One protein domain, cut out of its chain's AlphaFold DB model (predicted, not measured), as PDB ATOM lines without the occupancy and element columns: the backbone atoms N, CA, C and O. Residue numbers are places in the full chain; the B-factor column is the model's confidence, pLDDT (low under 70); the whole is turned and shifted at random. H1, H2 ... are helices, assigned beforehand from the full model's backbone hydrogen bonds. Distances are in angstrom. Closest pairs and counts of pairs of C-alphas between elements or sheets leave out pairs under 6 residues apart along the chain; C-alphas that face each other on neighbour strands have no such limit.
ATOM      1  N   LYS A   9     310.039 222.169 211.067       90.81
ATOM      2  CA  LYS A   9     311.370 222.739 211.354       90.81
ATOM      3  C   LYS A   9     312.248 221.744 212.130       90.81
ATOM      4  O   LYS A   9     313.372 221.473 211.709       90.81
ATOM      5  N   THR A  10     311.707 221.119 213.177       89.00
ATOM      6  CA  THR A  10     312.394 220.098 213.989       89.00
ATOM      7  C   THR A  10     312.761 218.873 213.157       89.00
ATOM      8  O   THR A  10     313.915 218.447 213.152       89.00
ATOM      9  N   LYS A  11     311.818 218.360 212.358       89.62
ATOM     10  CA  LYS A  11     312.046 217.213 211.472       89.62
ATOM     11  C   LYS A  11     313.147 217.489 210.443       89.62
ATOM     12  O   LYS A  11     313.993 216.630 210.212       89.62
ATOM     13  N   LYS A  12     313.163 218.685 209.837       88.12
ATOM     14  CA  LYS A  12     314.220 219.101 208.897       88.12
ATOM     15  C   LYS A  12     315.594 219.182 209.566       88.12
ATOM     16  O   LYS A  12     316.564 218.740 208.964       88.12
ATOM     17  N   ARG A  13     315.679 219.712 210.791       85.31
ATOM     18  CA  ARG A  13     316.941 219.789 211.543       85.31
ATOM     19  C   ARG A  13     317.500 218.399 211.845       85.31
ATOM     20  O   ARG A  13     318.664 218.145 211.563       85.31
ATOM     21  N   LEU A  14     316.658 217.494 212.343       87.88
ATOM     22  CA  LEU A  14     317.058 216.121 212.668       87.88
ATOM     23  C   LEU A  14     317.512 215.341 211.432       87.88
ATOM     24  O   LEU A  14     318.498 214.625 211.501       87.88
ATOM     25  N   LYS A  15     316.868 215.530 210.277       85.44
ATOM     26  CA  LYS A  15     317.274 214.869 209.025       85.44
ATOM     27  C   LYS A  15     318.668 215.254 208.512       85.44
ATOM     28  O   LYS A  15     319.190 214.541 207.667       85.44
ATOM     29  N   ARG A  16     319.239 216.379 208.957       81.75
ATOM     30  CA  ARG A  16     320.585 216.817 208.545       81.75
ATOM     31  C   ARG A  16     321.703 216.144 209.340       81.75
ATOM     32  O   ARG A  16     322.845 216.188 208.906       81.75
ATOM     33  N   GLY A  17     321.388 215.593 210.510       82.75
ATOM     34  CA  GLY A  17     322.353 214.895 211.351       82.75
ATOM     35  C   GLY A  17     322.410 213.408 211.031       82.75
ATOM     36  O   GLY A  17     321.409 212.817 210.622       82.75
ATOM     37  N   LEU A  18     323.577 212.817 211.270       87.56
ATOM     38  CA  LEU A  18     323.759 211.372 211.290       87.56
ATOM     39  C   LEU A  18     323.780 210.950 212.760       87.56
ATOM     40  O   LEU A  18     324.771 211.195 213.447       87.56
ATOM     41  N   TRP A  19     322.659 210.426 213.251       90.00
ATOM     42  CA  TRP A  19     322.461 210.130 214.670       90.00
ATOM     43  C   TRP A  19     322.767 208.672 214.953       90.00
ATOM     44  O   TRP A  19     322.268 207.785 214.263       90.00
ATOM     45  N   LEU A  20     323.564 208.450 215.982       91.06
ATOM     46  CA  LEU A  20     324.035 207.146 216.400       91.06
ATOM     47  C   LEU A  20     323.826 206.992 217.904       91.06
ATOM     48  O   LEU A  20     324.031 207.949 218.654       91.06
ATOM     49  N   TYR A  21     323.442 205.797 218.329       91.44
ATOM     50  CA  TYR A  21     323.490 205.405 219.734       91.44
ATOM     51  C   TYR A  21     324.952 205.294 220.210       91.44
ATOM     52  O   TYR A  21     325.868 205.241 219.377       91.44
ATOM     53  N   PRO A  22     325.216 205.301 221.526       88.62
ATOM     54  CA  PRO A  22     326.555 205.035 222.043       88.62
ATOM     55  C   PRO A  22     327.103 203.691 221.540       88.62
ATOM     56  O   PRO A  22     326.365 202.835 221.049       88.62
ATOM     57  N   LEU A  23     328.427 203.557 221.599       89.94
ATOM     58  CA  LEU A  23     329.116 202.341 221.182       89.94
ATOM     59  C   LEU A  23     328.775 201.209 222.152       89.94
ATOM     60  O   LEU A  23     328.776 201.415 223.362       89.94
ATOM     61  N   ASP A  24     328.510 200.037 221.597       86.88
ATOM     62  CA  ASP A  24     328.403 198.784 222.332       86.88
ATOM     63  C   ASP A  24     329.799 198.299 222.771       86.88
ATOM     64  O   ASP A  24     330.817 198.806 222.290       86.88
ATOM     65  N   GLU A  25     329.874 197.282 223.630       84.75
ATOM     66  CA  GLU A  25     331.133 196.732 224.174       84.75
ATOM     67  C   GLU A  25     332.118 196.277 223.079       84.75
ATOM     68  O   GLU A  25     333.334 196.285 223.264       84.75
ATOM     69  N   LYS A  26     331.595 195.936 221.894       85.12
ATOM     70  CA  LYS A  26     332.367 195.537 220.705       85.12
ATOM     71  C   LYS A  26     332.721 196.699 219.765       85.12
ATOM     72  O   LYS A  26     333.224 196.463 218.671       85.12
ATOM     73  N   GLY A  27     332.418 197.942 220.139       82.19
ATOM     74  CA  GLY A  27     332.680 199.136 219.326       82.19
ATOM     75  C   GLY A  27     331.697 199.365 218.169       82.19
ATOM     76  O   GLY A  27     331.924 200.240 217.335       82.19
ATOM     77  N   ASN A  28     330.597 198.612 218.105       86.06
ATOM     78  CA  ASN A  28     329.538 198.821 217.115       86.06
ATOM     79  C   ASN A  28     328.549 199.886 217.595       86.06
ATOM     80  O   ASN A  28     328.351 200.057 218.791       86.06
ATOM     81  N   SER A  29     327.898 200.600 216.676       87.06
ATOM     82  CA  SER A  29     326.891 201.605 217.028       87.06
ATOM     83  C   SER A  29     325.669 201.505 216.124       87.06
ATOM     84  O   SER A  29     325.787 201.394 214.900       87.06
ATOM     85  N   LEU A  30     324.484 201.553 216.736       90.38
ATOM     86  CA  LEU A  30     323.215 201.496 216.024       90.38
ATOM     87  C   LEU A  30     322.822 202.883 215.507       90.38
ATOM     88  O   LEU A  30     322.868 203.882 216.228       90.38
ATOM     89  N   MET A  31     322.376 202.946 214.251       90.50
ATOM     90  CA  MET A  31     321.900 204.192 213.660       90.50
ATOM     91  C   MET A  31     320.485 204.538 214.127       90.50
ATOM     92  O   MET A  31     319.534 203.809 213.852       90.50
ATOM     93  N   ALA A  32     320.340 205.711 214.741       91.25
ATOM     94  CA  ALA A  32     319.064 206.253 215.184       91.25
ATOM     95  C   ALA A  32     318.411 207.109 214.089       91.25
ATOM     96  O   ALA A  32     319.069 207.846 213.343       91.25
ATOM     97  N   ARG A  33     317.077 207.097 214.019       90.81
ATOM     98  CA  ARG A  33     316.281 207.963 213.136       90.81
ATOM     99  C   ARG A  33     315.244 208.778 213.931       90.81
ATOM    100  O   ARG A  33     314.041 208.638 213.679       90.81
ATOM    101  N   PRO A  34     315.677 209.791 214.716       90.75
ATOM    102  CA  PRO A  34     314.797 210.650 215.534       90.75
ATOM    103  C   PRO A  34     313.707 211.400 214.757       90.75
ATOM    104  O   PRO A  34     312.775 211.959 215.317       90.75
ATOM    105  N   SER A  35     313.829 211.484 213.428       89.88
ATOM    106  CA  SER A  35     312.836 212.132 212.563       89.88
ATOM    107  C   SER A  35     311.661 211.228 212.164       89.88
ATOM    108  O   SER A  35     310.719 211.714 211.522       89.88
ATOM    109  N   ARG A  36     311.754 209.924 212.460       87.75
ATOM    110  CA  ARG A  36     310.818 208.876 212.028       87.75
ATOM    111  C   ARG A  36     310.317 207.997 213.176       87.75
ATOM    112  O   ARG A  36     309.175 207.567 213.075       87.75
ATOM    113  N   SER A  37     311.125 207.762 214.211       90.00
ATOM    114  CA  SER A  37     310.739 206.989 215.399       90.00
ATOM    115  C   SER A  37     310.566 207.897 216.617       90.00
ATOM    116  O   SER A  37     311.333 208.847 216.786       90.00
ATOM    117  N   GLN A  38     309.555 207.599 217.436       89.62
ATOM    118  CA  GLN A  38     309.315 208.269 218.716       89.62
ATOM    119  C   GLN A  38     310.416 207.910 219.722       89.62
ATOM    120  O   GLN A  38     310.984 208.808 220.324       89.62
ATOM    121  N   GLU A  39     310.791 206.632 219.811       90.31
ATOM    122  CA  GLU A  39     311.839 206.141 220.720       90.31
ATOM    123  C   GLU A  39     313.181 206.838 220.462       90.31
ATOM    124  O   GLU A  39     313.791 207.393 221.373       90.31
ATOM    125  N   ASP A  40     313.586 206.930 219.192       90.88
ATOM    126  CA  ASP A  40     314.804 207.649 218.803       90.88
ATOM    127  C   ASP A  40     314.712 209.153 219.088       90.88
ATOM    128  O   ASP A  40     315.722 209.828 219.294       90.88
ATOM    129  N   TYR A  41     313.507 209.724 219.036       91.00
ATOM    130  CA  TYR A  41     313.299 211.131 219.358       91.00
ATOM    131  C   TYR A  41     313.386 211.391 220.860       91.00
ATOM    132  O   TYR A  41     313.929 212.421 221.263       91.00
ATOM    133  N   ASP A  42     312.917 210.454 221.674       92.38
ATOM    134  CA  ASP A  42     313.040 210.518 223.123       92.38
ATOM    135  C   ASP A  42     314.504 210.315 223.542       92.38
ATOM    136  O   ASP A  42     315.034 211.131 224.294       92.38
ATOM    137  N   ALA A  43     315.219 209.358 222.941       91.44
ATOM    138  CA  ALA A  43     316.667 209.198 223.114       91.44
ATOM    139  C   ALA A  43     317.453 210.455 222.683       91.44
ATOM    140  O   ALA A  43     318.361 210.913 223.379       91.44
ATOM    141  N   TYR A  44     317.063 211.089 221.567       90.25
ATOM    142  CA  TYR A  44     317.608 212.389 221.156       90.25
ATOM    143  C   TYR A  44     317.370 213.472 222.217       90.25
ATOM    144  O   TYR A  44     318.259 214.279 222.488       90.25
ATOM    145  N   LYS A  45     316.170 213.512 222.805       90.06
ATOM    146  CA  LYS A  45     315.795 214.487 223.836       90.06
ATOM    147  C   LYS A  45     316.535 214.273 225.152       90.06
ATOM    148  O   LYS A  45     316.861 215.268 225.793       90.06
ATOM    149  N   ARG A  46     316.836 213.022 225.506       91.75
ATOM    150  CA  ARG A  46     317.673 212.654 226.659       91.75
ATOM    151  C   ARG A  46     319.167 212.920 226.439       91.75
ATOM    152  O   ARG A  46     319.928 212.900 227.393       91.75
ATOM    153  N   GLY A  47     319.588 213.222 225.205       87.31
ATOM    154  CA  GLY A  47     320.985 213.537 224.882       87.31
ATOM    155  C   GLY A  47     321.884 212.310 224.701       87.31
ATOM    156  O   GLY A  47     323.099 212.453 224.633       87.31
ATOM    157  N   GLU A  48     321.297 211.120 224.576       88.88
ATOM    158  CA  GLU A  48     322.019 209.845 224.444       88.88
ATOM    159  C   GLU A  48     322.630 209.658 223.048       88.88
ATOM    160  O   GLU A  48     323.579 208.899 222.863       88.88
ATOM    161  N   LEU A  49     322.092 210.353 222.041       88.81
ATOM    162  CA  LEU A  49     322.515 210.192 220.655       88.81
ATOM    163  C   LEU A  49     323.701 211.084 220.294       88.81
ATOM    164  O   LEU A  49     323.675 212.308 220.447       88.81
ATOM    165  N   ARG A  50     324.696 210.482 219.647       85.81
ATOM    166  CA  ARG A  50     325.829 211.178 219.043       85.81
ATOM    167  C   ARG A  50     325.511 211.567 217.602       85.81
ATOM    168  O   ARG A  50     325.052 210.748 216.812       85.81
ATOM    169  N   ASN A  51     325.804 212.813 217.227       85.88
ATOM    170  CA  ASN A  51     325.671 213.274 215.844       85.88
ATOM    171  C   ASN A  51     327.031 213.307 215.137       85.88
ATOM    172  O   ASN A  51     327.837 214.199 215.401       85.88
ATOM    173  N   LEU A  52     327.270 212.384 214.205       78.19
ATOM    174  CA  LEU A  52     328.474 212.409 213.364       78.19
ATOM    175  C   LEU A  52     328.384 213.455 212.241       78.19
ATOM    176  O   LEU A  52     329.393 214.015 211.828       78.19
ATOM    177  N   GLY A  53     327.171 213.767 211.786       68.25
ATOM    178  CA  GLY A  53     326.896 214.742 210.725       68.25
ATOM    179  C   GLY A  53     326.728 216.183 211.219       68.25
ATOM    180  O   GLY A  53     326.173 217.020 210.508       68.25
ATOM    181  N   SER A  54     327.134 216.496 212.453       64.19
ATOM    182  CA  SER A  54     327.003 217.848 213.001       64.19
ATOM    183  C   SER A  54     327.934 218.818 212.248       64.19
ATOM    184  O   SER A  54     329.122 218.951 212.547       64.19
TER     185      SER A  54
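What this domain is: This is residues 9 to 54 of the 159 residues of an uncharacterized protein of Aequorivita sublithincola (strain DSM 14238 / LMG 21431 / ACAM 643 / 9-3) (UniProt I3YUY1). With little regular structure, the model is mainly a long loop, residues 16 to 37, that runs out to a tip near Lys 26 and folds back, with the short helix H1 at the end far from the tip and the helix H2 to one side. After H2, residues 47 to 54 cross the base of this loop near Trp 19. The printed part has 46 residues, with two named helices, H1 then H2, and no named strand; the class is all helix, with 16 residues in named elements. It is compact, with a radius of gyration of the C-alphas of 10.3 A, and its outline is elongated, spanning 35 by 20 by 15 A.

Where its parts are: H2, the longest helix, holds residues 38 to 46 and measures 12.3 A from C-alpha 38 at (309.315, 208.269, 218.716) to C-alpha 46 at (317.673, 212.654, 226.659). H1 holds residues 9 to 15, 10.1 A, from C-alpha 9 at (311.370, 222.739, 211.354).

How they stand to each other: H2 and H1 are apart, with no C-alpha of one within 8 A of the other. In H1 and H2 every O i to N i+4 pair is within hydrogen-bond range.

The domain as a whole: The C-alphas of Lys 9 and Lys 26, 35.6 A apart, are the two farthest apart. The link from H1 to H2, 22 residues, is long. The printed part has no cut. The mean pLDDT of the printed part is 87.3; residues 53 to 54 are under 70.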